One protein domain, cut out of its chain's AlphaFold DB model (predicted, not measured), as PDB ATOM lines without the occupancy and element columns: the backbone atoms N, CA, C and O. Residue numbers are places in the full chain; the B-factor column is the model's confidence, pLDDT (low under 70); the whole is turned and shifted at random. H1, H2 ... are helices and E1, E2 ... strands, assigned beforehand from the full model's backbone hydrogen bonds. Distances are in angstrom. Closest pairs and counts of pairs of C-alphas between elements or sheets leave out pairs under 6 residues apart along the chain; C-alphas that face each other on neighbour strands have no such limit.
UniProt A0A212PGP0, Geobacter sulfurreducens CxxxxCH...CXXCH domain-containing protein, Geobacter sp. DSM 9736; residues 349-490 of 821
ATOM      1  N   CYS A 349     127.188  43.028 100.616       78.00
ATOM      2  CA  CYS A 349     126.278  44.177 100.575       78.00
ATOM      3  C   CYS A 349     126.501  45.240 101.678       78.00
ATOM      4  O   CYS A 349     125.981  46.348 101.578       78.00
ATOM      5  N   SER A 350     127.310  44.931 102.694       79.56
ATOM      6  CA  SER A 350     127.485  45.697 103.936       79.56
ATOM      7  C   SER A 350     128.396  46.931 103.845       79.56
ATOM      8  O   SER A 350     128.678  47.554 104.867       79.56
ATOM      9  N   SER A 351     128.916  47.278 102.664       78.00
ATOM     10  CA  SER A 351     129.838  48.415 102.479       78.00
ATOM     11  C   SER A 351     129.474  49.321 101.298       78.00
ATOM     12  O   SER A 351     130.324  50.063 100.805       78.00
ATOM     13  N   PHE A 352     128.242  49.230 100.792       79.19
ATOM     14  CA  PHE A 352     127.790  49.994  99.627       79.19
ATOM     15  C   PHE A 352     126.893  51.154 100.015       79.19
ATOM     16  O   PHE A 352     126.000  51.009 100.841       79.19
ATOM     17  N   TYR A 353     127.069  52.289  99.339       85.25
ATOM     18  CA  TYR A 353     126.259  53.487  99.567       85.25
ATOM     19  C   TYR A 353     124.744  53.222  99.471       85.25
ATOM     20  O   TYR A 353     123.987  53.755 100.276       85.25
ATOM     21  N   CYS A 354     124.306  52.349  98.554       84.81
ATOM     22  CA  CYS A 354     122.893  51.984  98.388       84.81
ATOM     23  C   CYS A 354     122.277  51.299  99.622       84.81
ATOM     24  O   CYS A 354     121.072  51.387  99.820       84.81
ATOM     25  N   HIS A 355     123.089  50.653 100.462       87.81
ATOM     26  CA  HIS A 355     122.673  50.108 101.753       87.81
ATOM     27  C   HIS A 355     123.312  50.919 102.879       87.81
ATOM     28  O   HIS A 355     124.010  50.388 103.739       87.81
ATOM     29  N   SER A 356     123.119  52.235 102.845       87.44
ATOM     30  CA  SER A 356     123.585  53.148 103.884       87.44
ATOM     31  C   SER A 356     122.483  54.095 104.334       87.44
ATOM     32  O   SER A 356     121.473  54.267 103.658       87.44
ATOM     33  N   ASP A 357     122.705  54.759 105.461       85.81
ATOM     34  CA  ASP A 357     121.851  55.843 105.942       85.81
ATOM     35  C   ASP A 357     122.068  57.176 105.193       85.81
ATOM     36  O   ASP A 357     121.488  58.197 105.572       85.81
ATOM     37  N   GLY A 358     122.928  57.194 104.166       84.88
ATOM     38  CA  GLY A 358     123.334  58.393 103.429       84.88
ATOM     39  C   GLY A 358     124.338  59.288 104.174       84.88
ATOM     40  O   GLY A 358     124.755  60.320 103.650       84.88
ATOM     41  N   LYS A 359     124.753  58.911 105.391       80.69
ATOM     42  CA  LYS A 359     125.702  59.643 106.253       80.69
ATOM     43  C   LYS A 359     126.939  58.822 106.626       80.69
ATOM     44  O   LYS A 359     127.715  59.238 107.486       80.69
ATOM     45  N   GLY A 360     127.161  57.708 105.931       77.31
ATOM     46  CA  GLY A 360     128.364  56.886 106.049       77.31
ATOM     47  C   GLY A 360     128.226  55.686 106.983       77.31
ATOM     48  O   GLY A 360     129.227  55.020 107.240       77.31
ATOM     49  N   ARG A 361     127.017  55.379 107.478       83.31
ATOM     50  CA  ARG A 361     126.742  54.106 108.151       83.31
ATOM     51  C   ARG A 361     126.043  53.159 107.193       83.31
ATOM     52  O   ARG A 361     125.028  53.510 106.607       83.31
ATOM     53  N   PHE A 362     126.573  51.949 107.088       86.25
ATOM     54  CA  PHE A 362     126.020  50.900 106.245       86.25
ATOM     55  C   PHE A 362     125.098  49.972 107.043       86.25
ATOM     56  O   PHE A 362     125.348  49.702 108.222       86.25
ATOM     57  N   THR A 363     124.051  49.486 106.387       84.69
ATOM     58  CA  THR A 363     123.200  48.383 106.834       84.69
ATOM     59  C   THR A 363     123.597  47.148 106.036       84.69
ATOM     60  O   THR A 363     123.750  47.223 104.820       84.69
ATOM     61  N   ASP A 364     123.760  46.009 106.700       85.19
ATOM     62  CA  ASP A 364     123.957  44.736 106.010       85.19
ATOM     63  C   ASP A 364     122.595  44.064 105.761       85.19
ATOM     64  O   ASP A 364     121.969  43.607 106.720       85.19
ATOM     65  N   PRO A 365     122.108  43.991 104.508       84.06
ATOM     66  CA  PRO A 365     120.889  43.253 104.192       84.06
ATOM     67  C   PRO A 365     121.108  41.728 104.174       84.06
ATOM     68  O   PRO A 365     120.143  40.979 104.036       84.06
ATOM     69  N   GLY A 366     122.346  41.238 104.302       86.19
ATOM     70  CA  GLY A 366     122.722  39.832 104.183       86.19
ATOM     71  C   GLY A 366     123.182  39.450 102.771       86.19
ATOM     72  O   GLY A 366     123.657  40.276 101.993       86.19
ATOM     73  N   THR A 367     123.072  38.163 102.420       85.69
ATOM     74  CA  THR A 367     123.571  37.635 101.134       85.69
ATOM     75  C   THR A 367     122.573  37.818  99.987       85.69
ATOM     76  O   THR A 367     121.362  37.838 100.196       85.69
ATOM     77  N   TRP A 368     123.050  37.829  98.736       84.50
ATOM     78  CA  TRP A 368     122.182  37.925  97.549       84.50
ATOM     79  C   TRP A 368     121.113  36.820  97.444       84.50
ATOM     80  O   TRP A 368     120.088  37.009  96.796       84.50
ATOM     81  N   SER A 369     121.337  35.644  98.035       84.56
ATOM     82  CA  SER A 369     120.398  34.519  97.967       84.56
ATOM     83  C   SER A 369     119.421  34.447  99.142       84.56
ATOM     84  O   SER A 369     118.354  33.860  98.979       84.56
ATOM     85  N   ALA A 370     119.755  35.025 100.302       83.50
ATOM     86  CA  ALA A 370     118.986  34.838 101.537       83.50
ATOM     87  C   ALA A 370     118.713  36.125 102.336       83.50
ATOM     88  O   ALA A 370     117.836  36.115 103.196       83.50
ATOM     89  N   GLY A 371     119.398  37.232 102.046       84.06
ATOM     90  CA  GLY A 371     119.312  38.489 102.797       84.06
ATOM     91  C   GLY A 371     117.899  39.061 102.876       84.06
ATOM     92  O   GLY A 371     117.133  38.887 101.936       84.06
ATOM     93  N   ALA A 372     117.513  39.687 103.982       82.69
ATOM     94  CA  ALA A 372     116.154  40.200 104.153       82.69
ATOM     95  C   ALA A 372     115.903  41.421 103.244       82.69
ATOM     96  O   ALA A 372     116.811  42.232 103.052       82.69
ATOM     97  N   PRO A 373     114.697  41.565 102.665       80.00
ATOM     98  CA  PRO A 373     114.353  42.774 101.933       80.00
ATOM     99  C   PRO A 373     114.230  43.969 102.895       80.00
ATOM    100  O   PRO A 373     113.848  43.816 104.056       80.00
ATOM    101  N   ILE A 374     114.592  45.154 102.402       84.19
ATOM    102  CA  ILE A 374     114.392  46.424 103.102       84.19
ATOM    103  C   ILE A 374     113.142  47.065 102.497       84.19
ATOM    104  O   ILE A 374     113.193  47.596 101.389       84.19
ATOM    105  N   ASP A 375     112.033  46.976 103.230       82.25
ATOM    106  CA  ASP A 375     110.689  47.329 102.748       82.25
ATOM    107  C   ASP A 375     110.151  48.628 103.372       82.25
ATOM    108  O   ASP A 375     108.956  48.926 103.289       82.25
ATOM    109  N   ASP A 376     111.009  49.411 104.027       85.81
ATOM    110  CA  ASP A 376     110.671  50.728 104.559       85.81
ATOM    111  C   ASP A 376     111.900  51.646 104.656       85.81
ATOM    112  O   ASP A 376     113.050  51.240 104.477       85.81
ATOM    113  N   CYS A 377     111.651  52.922 104.954       88.75
ATOM    114  CA  CYS A 377     112.713  53.901 105.170       88.75
ATOM    115  C   CYS A 377     113.586  53.541 106.381       88.75
ATOM    116  O   CYS A 377     114.769  53.881 106.399       88.75
ATOM    117  N   LYS A 378     113.015  52.857 107.385       88.88
ATOM    118  CA  LYS A 378     113.648  52.573 108.676       88.88
ATOM    119  C   LYS A 378     114.749  51.521 108.586       88.88
ATOM    120  O   LYS A 378     115.686  51.560 109.383       88.88
ATOM    121  N   GLY A 379     114.678  50.618 107.609       87.81
ATOM    122  CA  GLY A 379     115.735  49.641 107.355       87.81
ATOM    123  C   GLY A 379     117.081  50.274 106.970       87.81
ATOM    124  O   GLY A 379     118.127  49.678 107.227       87.81
ATOM    125  N   CYS A 380     117.081  51.504 106.443       88.38
ATOM    126  CA  CYS A 380     118.303  52.270 106.166       88.38
ATOM    127  C   CYS A 380     118.436  53.499 107.076       88.38
ATOM    128  O   CYS A 380     119.423  53.660 107.795       88.38
ATOM    129  N   HIS A 381     117.439  54.379 107.072       90.44
ATOM    130  CA  HIS A 381     117.469  55.637 107.804       90.44
ATOM    131  C   HIS A 381     116.910  55.450 109.216       90.44
ATOM    132  O   HIS A 381     115.863  54.856 109.411       90.44
ATOM    133  N   GLY A 382     117.607  55.934 110.245       90.44
ATOM    134  CA  GLY A 382     117.128  55.775 111.626       90.44
ATOM    135  C   GLY A 382     117.230  54.347 112.190       90.44
ATOM    136  O   GLY A 382     116.743  54.095 113.292       90.44
ATOM    137  N   ALA A 383     117.905  53.428 111.486       89.12
ATOM    138  CA  ALA A 383     118.106  52.035 111.900       89.12
ATOM    139  C   ALA A 383     118.948  51.876 113.185       89.12
ATOM    140  O   ALA A 383     118.937  50.826 113.824       89.12
ATOM    141  N   ARG A 384     119.705  52.910 113.579       88.12
ATOM    142  CA  ARG A 384     120.587  52.879 114.754       88.12
ATOM    143  C   ARG A 384     119.767  52.762 116.037       88.12
ATOM    144  O   ARG A 384     118.856  53.555 116.261       88.12
ATOM    145  N   THR A 385     120.121  51.838 116.922       89.75
ATOM    146  CA  THR A 385     119.482  51.768 118.242       89.75
ATOM    147  C   THR A 385     120.095  52.787 119.209       89.75
ATOM    148  O   THR A 385     121.204  53.285 118.999       89.75
ATOM    149  N   VAL A 386     119.398  53.098 120.306       91.31
ATOM    150  CA  VAL A 386     119.967  53.935 121.383       91.31
ATOM    151  C   VAL A 386     121.210  53.269 121.986       91.31
ATOM    152  O   VAL A 386     122.187  53.957 122.263       91.31
ATOM    153  N   ALA A 387     121.216  51.935 122.100       90.19
ATOM    154  CA  ALA A 387     122.380  51.168 122.547       90.19
ATOM    155  C   ALA A 387     123.585  51.348 121.608       90.19
ATOM    156  O   ALA A 387     124.717  51.466 122.067       90.19
ATOM    157  N   ASP A 388     123.336  51.482 120.305       86.44
ATOM    158  CA  ASP A 388     124.377  51.764 119.319       86.44
ATOM    159  C   ASP A 388     124.790  53.241 119.284       86.44
ATOM    160  O   ASP A 388     125.615  53.610 118.448       86.44
ATOM    161  N   GLY A 389     124.211  54.113 120.117       88.56
ATOM    162  CA  GLY A 389     124.512  55.548 120.210       88.56
ATOM    163  C   GLY A 389     123.615  56.472 119.375       88.56
ATOM    164  O   GLY A 389     124.059  57.549 118.972       88.56
ATOM    165  N   ALA A 390     122.381  56.066 119.056       91.44
ATOM    166  CA  ALA A 390     121.373  56.999 118.550       91.44
ATOM    167  C   ALA A 390     120.929  57.993 119.637       91.44
ATOM    168  O   ALA A 390     120.868  57.653 120.816       91.44
ATOM    169  N   ALA A 391     120.555  59.207 119.231       92.94
ATOM    170  CA  ALA A 391     119.998  60.213 120.134       92.94
ATOM    171  C   ALA A 391     118.544  59.917 120.533       92.94
ATOM    172  O   ALA A 391     118.086  60.376 121.576       92.94
ATOM    173  N   PHE A 392     117.815  59.176 119.697       92.69
ATOM    174  CA  PHE A 392     116.437  58.762 119.940       92.69
ATOM    175  C   PHE A 392     116.095  57.519 119.106       92.69
ATOM    176  O   PHE A 392     116.798  57.174 118.155       92.69
ATOM    177  N   THR A 393     115.010  56.830 119.457       92.81
ATOM    178  CA  THR A 393     114.509  55.695 118.667       92.81
ATOM    179  C   THR A 393     113.693  56.222 117.493       92.81
ATOM    180  O   THR A 393     112.733  56.953 117.715       92.81
ATOM    181  N   SER A 394     114.071  55.853 116.266       91.88
ATOM    182  CA  SER A 394     113.365  56.279 115.053       91.88
ATOM    183  C   SER A 394     111.961  55.672 114.976       91.88
ATOM    184  O   SER A 394     111.785  54.463 115.192       91.88
ATOM    185  N   VAL A 395     110.965  56.499 114.663       92.31
ATOM    186  CA  VAL A 395     109.558  56.099 114.527       92.31
ATOM    187  C   VAL A 395     109.236  55.696 113.088       92.31
ATOM    188  O   VAL A 395     108.564  54.690 112.882       92.31
ATOM    189  N   ALA A 396     109.741  56.437 112.106       91.75
ATOM    190  CA  ALA A 396     109.354  56.333 110.700       91.75
ATOM    191  C   ALA A 396     110.545  56.289 109.725       91.75
ATOM    192  O   ALA A 396     110.372  56.447 108.519       91.75
ATOM    193  N   GLY A 397     111.756  56.083 110.236       91.12
ATOM    194  CA  GLY A 397     112.981  56.123 109.443       91.12
ATOM    195  C   GLY A 397     113.631  57.503 109.415       91.12
ATOM    196  O   GLY A 397     114.496  57.786 108.600       91.12
ATOM    197  N   GLU A 398     113.243  58.401 110.313       92.44
ATOM    198  CA  GLU A 398     113.915  59.678 110.434       92.44
ATOM    199  C   GLU A 398     115.344  59.501 110.991       92.44
ATOM    200  O   GLU A 398     115.541  58.726 111.941       92.44
ATOM    201  N   PRO A 399     116.358  60.197 110.434       91.88
ATOM    202  CA  PRO A 399     117.730  60.080 110.906       91.88
ATOM    203  C   PRO A 399     117.866  60.414 112.393       91.88
ATOM    204  O   PRO A 399     117.491  61.499 112.840       91.88
ATOM    205  N   ASN A 400     118.454  59.498 113.164       92.56
ATOM    206  CA  ASN A 400     118.443  59.541 114.627       92.56
ATOM    207  C   ASN A 400     119.825  59.678 115.286       92.56
ATOM    208  O   ASN A 400     119.993  59.414 116.478       92.56
ATOM    209  N   TYR A 401     120.828  60.122 114.532       90.00
ATOM    210  CA  TYR A 401     122.141  60.479 115.072       90.00
ATOM    211  C   TYR A 401     122.080  61.726 115.973       90.00
ATOM    212  O   TYR A 401     121.199  62.576 115.830       90.00
ATOM    213  N   ALA A 402     123.035  61.868 116.894       91.06
ATOM    214  CA  ALA A 402     123.142  63.057 117.738       91.06
ATOM    215  C   ALA A 402     123.458  64.318 116.917       91.06
ATOM    216  O   ALA A 402     124.313  64.296 116.031       91.06
ATOM    217  N   SER A 403     122.763  65.417 117.229       90.88
ATOM    218  CA  SER A 403     123.020  66.717 116.606       90.88
ATOM    219  C   SER A 403     124.331  67.304 117.128       90.88
ATOM    220  O   SER A 403     124.532  67.374 118.338       90.88
ATOM    221  N   VAL A 404     125.188  67.788 116.227       90.25
ATOM    222  CA  VAL A 404     126.418  68.541 116.571       90.25
ATOM    223  C   VAL A 404     126.184  70.055 116.681       90.25
ATOM    224  O   VAL A 404     127.133  70.832 116.708       90.25
ATOM    225  N   GLY A 405     124.921  70.482 116.731       86.81
ATOM    226  CA  GLY A 405     124.539  71.892 116.726       86.81
ATOM    227  C   GLY A 405     124.282  72.430 115.321       86.81
ATOM    228  O   GLY A 405     124.116  71.667 114.365       86.81
ATOM    229  N   VAL A 406     124.193  73.750 115.202       88.69
ATOM    230  CA  VAL A 406     123.794  74.443 113.969       88.69
ATOM    231  C   VAL A 406     124.847  74.331 112.861       88.69
ATOM    232  O   VAL A 406     126.042  74.463 113.114       88.69
ATOM    233  N   GLY A 407     124.418  74.081 111.621       78.06
ATOM    234  CA  GLY A 407     125.296  74.138 110.439       78.06
ATOM    235  C   GLY A 407     126.379  73.045 110.332       78.06
ATOM    236  O   GLY A 407     127.186  73.073 109.403       78.06
ATOM    237  N   GLY A 408     126.395  72.058 111.225       84.38
ATOM    238  CA  GLY A 408     127.311  70.919 111.182       84.38
ATOM    239  C   GLY A 408     126.888  69.803 110.217       84.38
ATOM    240  O   GLY A 408     125.746  69.719 109.759       84.38
ATOM    241  N   ALA A 409     127.820  68.895 109.911       80.88
ATOM    242  CA  ALA A 409     127.588  67.778 108.984       80.88
ATOM    243  C   ALA A 409     126.464  66.823 109.441       80.88
ATOM    244  O   ALA A 409     125.746  66.263 108.604       80.88
ATOM    245  N   THR A 410     126.293  66.689 110.758       86.94
ATOM    246  CA  THR A 410     125.266  65.884 111.431       86.94
ATOM    247  C   THR A 410     124.312  66.751 112.261       86.94
ATOM    248  O   THR A 410     123.776  66.294 113.267       86.94
ATOM    249  N   SER A 411     124.062  68.006 111.859       90.81
ATOM    250  CA  SER A 411     122.949  68.784 112.423       90.81
ATOM    251  C   SER A 411     121.655  67.981 112.309       90.81
ATOM    252  O   SER A 411     121.308  67.500 111.224       90.81
ATOM    253  N   ASN A 412     120.957  67.812 113.429       91.12
ATOM    254  CA  ASN A 412     119.754  66.997 113.484       91.12
ATOM    255  C   ASN A 412     118.611  67.709 114.213       91.12
ATOM    256  O   ASN A 412     118.744  68.071 115.382       91.12
ATOM    257  N   SER A 413     117.473  67.837 113.533       92.00
ATOM    258  CA  SER A 413     116.203  68.291 114.107       92.00
ATOM    259  C   SER A 413     115.040  67.351 113.762       92.00
ATOM    260  O   SER A 413     113.886  67.696 114.017       92.00
ATOM    261  N   HIS A 414     115.315  66.160 113.215       92.56
ATOM    262  CA  HIS A 414     114.293  65.228 112.732       92.56
ATOM    263  C   HIS A 414     113.325  64.771 113.823       92.56
ATOM    264  O   HIS A 414     112.124  64.740 113.579       92.56
ATOM    265  N   PHE A 415     113.814  64.508 115.040       90.56
ATOM    266  CA  PHE A 415     112.970  64.128 116.181       90.56
ATOM    267  C   PHE A 415     111.801  65.097 116.408       90.56
ATOM    268  O   PHE A 415     110.714  64.680 116.790       90.56
ATOM    269  N   TYR A 416     112.014  66.392 116.155       86.62
ATOM    270  CA  TYR A 416     110.997  67.422 116.368       86.62
ATOM    271  C   TYR A 416     110.030  67.581 115.194       86.62
ATOM    272  O   TYR A 416     108.921  68.057 115.400       86.62
ATOM    273  N   HIS A 417     110.452  67.215 113.984       89.44
ATOM    274  CA  HIS A 417     109.655  67.391 112.768       89.44
ATOM    275  C   HIS A 417     108.885  66.125 112.383       89.44
ATOM    276  O   HIS A 417     107.804  66.230 111.815       89.44
ATOM    277  N   VAL A 418     109.427  64.951 112.711       91.62
ATOM    278  CA  VAL A 418     108.791  63.650 112.477       91.62
ATOM    279  C   VAL A 418     108.128  63.170 113.761       91.62
ATOM    280  O   VAL A 418     106.903  63.105 113.826       91.62
ATOM    281  N   GLY A 419     108.917  62.922 114.813       82.12
ATOM    282  CA  GLY A 419     108.438  62.606 116.161       82.12
ATOM    283  C   GLY A 419     107.238  61.654 116.181       82.12
ATOM    284  O   GLY A 419     107.235  60.611 115.534       82.12
ATOM    285  N   THR A 420     106.185  62.037 116.904       81.44
ATOM    286  CA  THR A 420     104.923  61.281 116.968       81.44
ATOM    287  C   THR A 420     104.029  61.450 115.736       81.44
ATOM    288  O   THR A 420     103.059  60.713 115.600       81.44
ATOM    289  N   SER A 421     104.321  62.412 114.856       84.88
ATOM    290  CA  SER A 421     103.556  62.659 113.626       84.88
ATOM    291  C   SER A 421     103.856  61.629 112.529       84.88
ATOM    292  O   SER A 421     103.039  61.437 111.631       84.88
ATOM    293  N   GLY A 422     104.997  60.937 112.616       90.75
ATOM    294  CA  GLY A 422     105.326  59.778 111.786       90.75
ATOM    295  C   GLY A 422     105.638  60.100 110.319       90.75
ATOM    296  O   GLY A 422     105.882  61.241 109.940       90.75
ATOM    297  N   ALA A 423     105.645  59.060 109.482       91.50
ATOM    298  CA  ALA A 423     106.198  59.085 108.124       91.50
ATOM    299  C   ALA A 423     105.610  60.177 107.215       91.50
ATOM    300  O   ALA A 423     106.331  60.774 106.420       91.50
ATOM    301  N   SER A 424     104.322  60.504 107.368       90.56
ATOM    302  CA  SER A 424     103.607  61.477 106.528       90.56
ATOM    303  C   SER A 424     104.130  62.915 106.604       90.56
ATOM    304  O   SER A 424     103.610  63.790 105.914       90.56
ATOM    305  N   THR A 425     105.107  63.200 107.468       92.06
ATOM    306  CA  THR A 425     105.770  64.506 107.529       92.06
ATOM    307  C   THR A 425     106.954  64.618 106.573       92.06
ATOM    308  O   THR A 425     107.361  65.738 106.275       92.06
ATOM    309  N   CYS A 426     107.523  63.508 106.089       92.88
ATOM    310  CA  CYS A 426     108.741  63.516 105.272       92.88
ATOM    311  C   CYS A 426     108.572  64.293 103.956       92.88
ATOM    312  O   CYS A 426     109.471  65.035 103.554       92.88
ATOM    313  N   ASP A 427     107.401  64.206 103.320       93.12
ATOM    314  CA  ASP A 427     107.084  64.970 102.106       93.12
ATOM    315  C   ASP A 427     106.990  66.482 102.370       93.12
ATOM    316  O   ASP A 427     106.997  67.252 101.423       93.12
ATOM    317  N   THR A 428     106.948  66.946 103.625       93.81
ATOM    318  CA  THR A 428     107.012  68.383 103.937       93.81
ATOM    319  C   THR A 428     108.322  68.993 103.444       93.81
ATOM    320  O   THR A 428     108.319  70.139 102.999       93.81
ATOM    321  N   CYS A 429     109.417  68.225 103.491       93.56
ATOM    322  CA  CYS A 429     110.775  68.692 103.202       93.56
ATOM    323  C   CYS A 429     111.488  67.905 102.096       93.56
ATOM    324  O   CYS A 429     112.467  68.403 101.558       93.56
ATOM    325  N   HIS A 430     111.049  66.693 101.751       93.75
ATOM    326  CA  HIS A 430     111.757  65.820 100.809       93.75
ATOM    327  C   HIS A 430     110.905  65.471  99.584       93.75
ATOM    328  O   HIS A 430     110.919  64.338  99.118       93.75
ATOM    329  N   THR A 431     110.179  66.443  99.022       92.81
ATOM    330  CA  THR A 431     109.233  66.219  97.898       92.81
ATOM    331  C   THR A 431     109.860  65.681  96.604       92.81
ATOM    332  O   THR A 431     109.165  65.083  95.780       92.81
ATOM    333  N   LEU A 432     111.169  65.867  96.400       91.69
ATOM    334  CA  LEU A 432     111.893  65.246  95.281       91.69
ATOM    335  C   LEU A 432     112.120  63.741  95.503       91.69
ATOM    336  O   LEU A 432     112.232  62.982  94.541       91.69
ATOM    337  N   THR A 433     112.130  63.309  96.765       91.56
ATOM    338  CA  THR A 433     112.358  61.922  97.183       91.56
ATOM    339  C   THR A 433     111.053  61.195  97.489       91.56
ATOM    340  O   THR A 433     110.894  60.060  97.070       91.56
ATOM    341  N   THR A 434     110.089  61.817  98.169       91.62
ATOM    342  CA  THR A 434     108.822  61.189  98.569       91.62
ATOM    343  C   THR A 434     107.663  62.184  98.561       91.62
ATOM    344  O   THR A 434     107.833  63.352  98.903       91.62
ATOM    345  N   THR A 435     106.471  61.722  98.186       89.69
ATOM    346  CA  THR A 435     105.220  62.504  98.241       89.69
ATOM    347  C   THR A 435     104.252  62.015  99.318       89.69
ATOM    348  O   THR A 435     103.312  62.721  99.663       89.69
ATOM    349  N   THR A 436     104.474  60.815  99.854       88.00
ATOM    350  CA  THR A 436     103.631  60.171 100.877       88.00
ATOM    351  C   THR A 436     104.345  60.060 102.220       88.00
ATOM    352  O   THR A 436     103.705  59.917 103.257       88.00
ATOM    353  N   GLY A 437     105.679  60.108 102.198       88.88
ATOM    354  CA  GLY A 437     106.551  59.847 103.330       88.88
ATOM    355  C   GLY A 437     106.789  58.368 103.637       88.88
ATOM    356  O   GLY A 437     107.668  58.058 104.432       88.88
ATOM    357  N   THR A 438     106.058  57.459 102.987       87.88
ATOM    358  CA  THR A 438     106.170  56.002 103.178       87.88
ATOM    359  C   THR A 438     106.745  55.271 101.965       87.88
ATOM    360  O   THR A 438     107.033  54.083 102.054       87.88
ATOM    361  N   SER A 439     106.890  55.952 100.827       89.94
ATOM    362  CA  SER A 439     107.466  55.398  99.597       89.94
ATOM    363  C   SER A 439     108.289  56.449  98.863       89.94
ATOM    364  O   SER A 439     107.980  57.645  98.916       89.94
ATOM    365  N   ILE A 440     109.302  56.018  98.123       92.44
ATOM    366  CA  ILE A 440     110.049  56.881  97.213       92.44
ATOM    367  C   ILE A 440     109.169  57.224  96.006       92.44
ATOM    368  O   ILE A 440     108.343  56.436  95.541       92.44
ATOM    369  N   ARG A 441     109.314  58.448  95.505       92.25
ATOM    370  CA  ARG A 441     108.647  58.931  94.302       92.25
ATOM    371  C   ARG A 441     109.131  58.113  93.103       92.25
ATOM    372  O   ARG A 441     110.323  58.096  92.804       92.25
ATOM    373  N   ILE A 442     108.197  57.487  92.393       91.25
ATOM    374  CA  ILE A 442     108.488  56.717  91.178       91.25
ATOM    375  C   ILE A 442     109.189  57.619  90.150       91.25
ATOM    376  O   ILE A 442     108.745  58.737  89.882       91.25
ATOM    377  N   GLY A 443     110.293  57.123  89.597       90.00
ATOM    378  CA  GLY A 443     111.180  57.834  88.680       90.00
ATOM    379  C   GLY A 443     112.112  58.847  89.350       90.00
ATOM    380  O   GLY A 443     112.773  59.604  88.643       90.00
ATOM    381  N   SER A 444     112.164  58.920  90.687       90.44
ATOM    382  CA  SER A 444     113.095  59.825  91.369       90.44
ATOM    383  C   SER A 444     114.540  59.389  91.136       90.44
ATOM    384  O   SER A 444     114.898  58.234  91.374       90.44
ATOM    385  N   SER A 445     115.372  60.334  90.699       87.88
ATOM    386  CA  SER A 445     116.827  60.187  90.643       87.88
ATOM    387  C   SER A 445     117.524  60.681  91.914       87.88
ATOM    388  O   SER A 445     118.674  60.325  92.129       87.88
ATOM    389  N   SER A 446     116.839  61.461  92.763       89.38
ATOM    390  CA  SER A 446     117.429  62.113  93.947       89.38
ATOM    391  C   SER A 446     117.631  61.182  95.143       89.38
ATOM    392  O   SER A 446     118.393  61.497  96.043       89.38
ATOM    393  N   HIS A 447     116.950  60.033  95.206       89.50
ATOM    394  CA  HIS A 447     117.077  59.147  96.371       89.50
ATOM    395  C   HIS A 447     118.472  58.500  96.482       89.50
ATOM    396  O   HIS A 447     118.951  58.243  97.581       89.50
ATOM    397  N   LEU A 448     119.124  58.227  95.345       87.38
ATOM    398  CA  LEU A 448     120.350  57.420  95.269       87.38
ATOM    399  C   LEU A 448     121.519  58.149  94.583       87.38
ATOM    400  O   LEU A 448     122.439  57.498  94.072       87.38
ATOM    401  N   ASP A 449     121.486  59.481  94.534       87.19
ATOM    402  CA  ASP A 449     122.488  60.307  93.846       87.19
ATOM    403  C   ASP A 449     123.664  60.753  94.734       87.19
ATOM    404  O   ASP A 449     124.615  61.350  94.230       87.19
ATOM    405  N   GLY A 450     123.644  60.441  96.035       85.88
ATOM    406  CA  GLY A 450     124.688  60.875  96.970       85.88
ATOM    407  C   GLY A 450     124.392  62.198  97.678       85.88
ATOM    408  O   GLY A 450     125.113  62.549  98.615       85.88
ATOM    409  N   SER A 451     123.356  62.922  97.257       85.44
ATOM    410  CA  SER A 451     123.014  64.253  97.751       85.44
ATOM    411  C   SER A 451     121.922  64.193  98.816       85.44
ATOM    412  O   SER A 451     121.153  63.243  98.923       85.44
ATOM    413  N   ILE A 452     121.875  65.221  99.664       83.44
ATOM    414  CA  ILE A 452     120.815  65.383 100.662       83.44
ATOM    415  C   ILE A 452     120.029  66.625 100.281       83.44
ATOM    416  O   ILE A 452     120.420  67.745 100.621       83.44
ATOM    417  N   ASP A 453     118.921  66.397  99.587       86.12
ATOM    418  CA  ASP A 453     118.065  67.460  99.083       86.12
ATOM    419  C   ASP A 453     116.935  67.778 100.060       86.12
ATOM    420  O   ASP A 453     116.189  66.901 100.509       86.12
ATOM    421  N   VAL A 454     116.769  69.068 100.347       91.50
ATOM    422  CA  VAL A 454     115.601  69.602 101.050       91.50
ATOM    423  C   VAL A 454     114.813  70.442 100.053       91.50
ATOM    424  O   VAL A 454     115.236  71.530  99.668       91.50
ATOM    425  N   ASN A 455     113.661  69.924  99.636       92.56
ATOM    426  CA  ASN A 455     112.700  70.606  98.782       92.56
ATOM    427  C   ASN A 455     111.328  70.638  99.457       92.56
ATOM    428  O   ASN A 455     110.639  69.614  99.576       92.56
ATOM    429  N   PHE A 456     110.933  71.832  99.890       94.25
ATOM    430  CA  PHE A 456     109.710  72.036 100.648       94.25
ATOM    431  C   PHE A 456     108.450  71.774  99.820       94.25
ATOM    432  O   PHE A 456     108.349  72.172  98.661       94.25
ATOM    433  N   ASN A 457     107.450  71.152 100.446       93.94
ATOM    434  CA  ASN A 457     106.100  71.094  99.903       93.94
ATOM    435  C   ASN A 457     105.425  72.462 100.102       93.94
ATOM    436  O   ASN A 457     105.143  72.824 101.248       93.94
ATOM    437  N   PRO A 458     105.109  73.213  99.031       93.56
ATOM    438  CA  PRO A 458     104.553  74.560  99.156       93.56
ATOM    439  C   PRO A 458     103.185  74.580  99.851       93.56
ATOM    440  O   PRO A 458     102.845  75.579 100.482       93.56
ATOM    441  N   ALA A 459     102.422  73.482  99.800       92.06
ATOM    442  CA  ALA A 459     101.134  73.373 100.481       92.06
ATOM    443  C   ALA A 459     101.274  73.184 102.003       92.06
ATOM    444  O   ALA A 459     100.381  73.584 102.745       92.06
ATOM    445  N   LYS A 460     102.382  72.593 102.476       90.50
ATOM    446  CA  LYS A 460     102.626  72.326 103.908       90.50
ATOM    447  C   LYS A 460     103.545  73.369 104.551       90.50
ATOM    448  O   LYS A 460     103.284  73.840 105.652       90.50
ATOM    449  N   ALA A 461     104.618  73.741 103.858       91.69
ATOM    450  CA  ALA A 461     105.634  74.667 104.350       91.69
ATOM    451  C   ALA A 461     105.372  76.133 103.958       91.69
ATOM    452  O   ALA A 461     105.990  77.024 104.534       91.69
ATOM    453  N   GLY A 462     104.450  76.392 103.025       92.31
ATOM    454  CA  GLY A 462     104.174  77.713 102.455       92.31
ATOM    455  C   GLY A 462     104.910  77.939 101.129       92.31
ATOM    456  O   GLY A 462     106.058  77.539 100.966       92.31
ATOM    457  N   GLY A 463     104.257  78.606 100.171       92.56
ATOM    458  CA  GLY A 463     104.763  78.754  98.796       92.56
ATOM    459  C   GLY A 463     106.073  79.536  98.640       92.56
ATOM    460  O   GLY A 463     106.699  79.459  97.590       92.56
ATOM    461  N   ALA A 464     106.497  80.266  99.674       94.06
ATOM    462  CA  ALA A 464     107.761  81.002  99.700       94.06
ATOM    463  C   ALA A 464     108.863  80.296 100.511       94.06
ATOM    464  O   ALA A 464     109.953  80.853 100.634       94.06
ATOM    465  N   ALA A 465     108.586  79.116 101.081       95.00
ATOM    466  CA  ALA A 465     109.522  78.378 101.920       95.00
ATOM    467  C   ALA A 465     110.807  78.036 101.161       95.00
ATOM    468  O   ALA A 465     110.772  77.516 100.046       95.00
ATOM    469  N   GLN A 466     111.947  78.306 101.787       93.56
ATOM    470  CA  GLN A 466     113.257  78.157 101.165       93.56
ATOM    471  C   GLN A 466     114.233  77.451 102.098       93.56
ATOM    472  O   GLN A 466     114.298  77.740 103.296       93.56
ATOM    473  N   TRP A 467     115.014  76.544 101.515       92.56
ATOM    474  CA  TRP A 467     116.188  75.948 102.135       92.56
ATOM    475  C   TRP A 467     117.436  76.644 101.593       92.56
ATOM    476  O   TRP A 467     117.804  76.485 100.431       92.56
ATOM    477  N   GLY A 468     118.042  77.481 102.427       88.50
ATOM    478  CA  GLY A 468     119.186  78.311 102.079       88.50
ATOM    479  C   GLY A 468     120.527  77.748 102.547       88.50
ATOM    480  O   GLY A 468     120.631  76.716 103.218       88.50
ATOM    481  N   ASN A 469     121.580  78.506 102.233       83.94
ATOM    482  CA  ASN A 469     122.944  78.219 102.664       83.94
ATOM    483  C   ASN A 469     123.040  78.042 104.187       83.94
ATOM    484  O   ASN A 469     122.260  78.597 104.965       83.94
ATOM    485  N   ASN A 470     124.028  77.253 104.610       84.81
ATOM    486  CA  ASN A 470     124.256  76.913 106.014       84.81
ATOM    487  C   ASN A 470     123.064  76.206 106.702       84.81
ATOM    488  O   ASN A 470     122.977  76.221 107.928       84.81
ATOM    489  N   ARG A 471     122.182  75.544 105.932       90.06
ATOM    490  CA  ARG A 471     121.010  74.802 106.439       90.06
ATOM    491  C   ARG A 471     119.982  75.719 107.114       90.06
ATOM    492  O   ARG A 471     119.482  75.413 108.197       90.06
ATOM    493  N   THR A 472     119.725  76.867 106.493       91.50
ATOM    494  CA  THR A 472     118.790  77.881 107.000       91.50
ATOM    495  C   THR A 472     117.428  77.712 106.337       91.50
ATOM    496  O   THR A 472     117.347  77.664 105.114       91.50
ATOM    497  N   CYS A 473     116.359  77.664 107.123       91.44
ATOM    498  CA  CYS A 473     114.983  77.673 106.642       91.44
ATOM    499  C   CYS A 473     114.450  79.109 106.679       91.44
ATOM    500  O   CYS A 473     114.418  79.715 107.749       91.44
ATOM    501  N   THR A 474     114.004  79.654 105.549       92.94
ATOM    502  CA  THR A 474     113.422  81.006 105.463       92.94
ATOM    503  C   THR A 474     112.009  80.963 104.899       92.94
ATOM    504  O   THR A 474     111.671  80.070 104.124       92.94
ATOM    505  N   ASN A 475     111.165  81.924 105.302       92.25
ATOM    506  CA  ASN A 475     109.780  82.067 104.827       92.25
ATOM    507  C   ASN A 475     108.889  80.824 105.047       92.25
ATOM    508  O   ASN A 475     107.865  80.663 104.384       92.25
ATOM    509  N   VAL A 476     109.262  79.942 105.980       91.31
ATOM    510  CA  VAL A 476     108.494  78.736 106.307       91.31
ATOM    511  C   VAL A 476     107.289  79.114 107.170       91.31
ATOM    512  O   VAL A 476     107.445  79.710 108.237       91.31
ATOM    513  N   ALA A 477     106.088  78.730 106.739       87.81
ATOM    514  CA  ALA A 477     104.824  79.048 107.404       87.81
ATOM    515  C   ALA A 477     104.772  78.527 108.851       87.81
ATOM    516  O   ALA A 477     104.368  79.258 109.753       87.81
ATOM    517  N   CYS A 478     105.276  77.312 109.096       83.75
ATOM    518  CA  CYS A 478     105.357  76.716 110.437       83.75
ATOM    519  C   CYS A 478     106.244  77.525 111.406       83.75
ATOM    520  O   CYS A 478     106.028  77.504 112.616       83.75
ATOM    521  N   HIS A 479     107.208  78.282 110.874       85.62
ATOM    522  CA  HIS A 479     108.087  79.183 111.625       85.62
ATOM    523  C   HIS A 479     107.644  80.648 111.519       85.62
ATOM    524  O   HIS A 479     108.409  81.558 111.816       85.62
ATOM    525  N   SER A 480     106.404  80.908 111.082       83.44
ATOM    526  CA  SER A 480     105.868  82.265 110.877       83.44
ATOM    527  C   SER A 480     106.769  83.150 110.000       83.44
ATOM    528  O   SER A 480     106.852  84.362 110.190       83.44
ATOM    529  N   GLY A 481     107.492  82.533 109.062       85.38
ATOM    530  CA  GLY A 481     108.465  83.200 108.200       85.38
ATOM    531  C   GLY A 481     109.774  83.613 108.879       85.38
ATOM    532  O   GLY A 481     110.641  84.165 108.204       85.38
ATOM    533  N   VAL A 482     109.955  83.332 110.174       87.44
ATOM    534  CA  VAL A 482     111.204  83.606 110.886       87.44
ATOM    535  C   VAL A 482     112.314  82.697 110.345       87.44
ATOM    536  O   VAL A 482     112.121  81.481 110.276       87.44
ATOM    537  N   PRO A 483     113.481  83.255 109.972       90.12
ATOM    538  CA  PRO A 483     114.651  82.458 109.639       90.12
ATOM    539  C   PRO A 483     115.108  81.616 110.830       90.12
ATOM    540  O   PRO A 483     115.378  82.158 111.902       90.12
ATOM    541  N   VAL A 484     115.224  80.306 110.634       89.75
ATOM    542  CA  VAL A 484     115.721  79.362 111.648       89.75
ATOM    543  C   VAL A 484     116.770  78.441 111.047       89.75
ATOM    544  O   VAL A 484     116.767  78.211 109.837       89.75
ATOM    545  N   GLN A 485     117.664  77.895 111.870       91.62
ATOM    546  CA  GLN A 485     118.726  77.018 111.379       91.62
ATOM    547  C   GLN A 485     118.511  75.559 111.793       91.62
ATOM    548  O   GLN A 485     118.173  75.244 112.935       91.62
ATOM    549  N   TRP A 486     118.740  74.625 110.869       92.00
ATOM    550  CA  TRP A 486     118.652  73.199 111.172       92.00
ATOM    551  C   TRP A 486     119.723  72.781 112.190       92.00
ATOM    552  O   TRP A 486     120.907  73.097 112.039       92.00
ATOM    553  N   GLY A 487     119.311  72.041 113.219       91.19
ATOM    554  CA  GLY A 487     120.146  71.677 114.367       91.19
ATOM    555  C   GLY A 487     120.137  72.690 115.519       91.19
ATOM    556  O   GLY A 487     120.807  72.440 116.521       91.19
ATOM    557  N   GLU A 488     119.392  73.797 115.410       88.25
ATOM    558  CA  GLU A 488     119.240  74.797 116.475       88.25
ATOM    559  C   GLU A 488     118.411  74.274 117.662       88.25
ATOM    560  O   GLU A 488     117.550  73.396 117.528       88.25
ATOM    561  N   ALA A 489     118.679  74.809 118.857       82.75
ATOM    562  CA  ALA A 489     117.905  74.505 120.054       82.75
ATOM    563  C   ALA A 489     116.511  75.157 120.009       82.75
ATOM    564  O   ALA A 489     116.337  76.278 119.542       82.75
ATOM    565  N   ARG A 490     115.507  74.469 120.561       76.94
ATOM    566  CA  ARG A 490     114.107  74.929 120.571       76.94
ATOM    567  C   ARG A 490     113.913  76.167 121.451       76.94
ATOM    568  O   ARG A 490     114.258  76.140 122.635       76.94
TER     569      ARG A 490
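Overview. This is residues 349 to 490 of the 821 residues of the protein "Geobacter sulfurreducens CxxxxCH...CXXCH domain-containing protein" of Geobacter sp. DSM 9736 (UniProt A0A212PGP0). Little regular structure shows here, mostly winding loop: the hairpin E1 and E2 lies toward one end, and residues 349 to 413 reach the other. Of 142 printed residues, 20 are in named elements, H1, H2, H3, E1 and E2 in order, mixed in class. It is compact, radius of gyration of the C-alphas 15.4 A, spanning 51 by 34 by 27 A.

Arrangement. Start at antiparallel E1, residues 466 to 468, and E2, 472 to 474: N 468 and O 472 are 2.8 A apart, within hydrogen-bond range. H3, residues 458 to 461, is close but not clearly touching H2, 423 to 428; C-alphas 428 and 460 are closest, 5.9 A apart. In H2, 0 of 2 O i to N i+4 pairs and 2 of 3 O i to N i+3 are within range.

Along the chain. Find H1, 414 to 417, from C-alpha 414 at (114.293, 65.228, 112.732). E2 ends at C-alpha 474, (113.422, 81.006, 105.463).

Size, cuts and confidence. The printed part has no cut; no printed residue is under pLDDT 70.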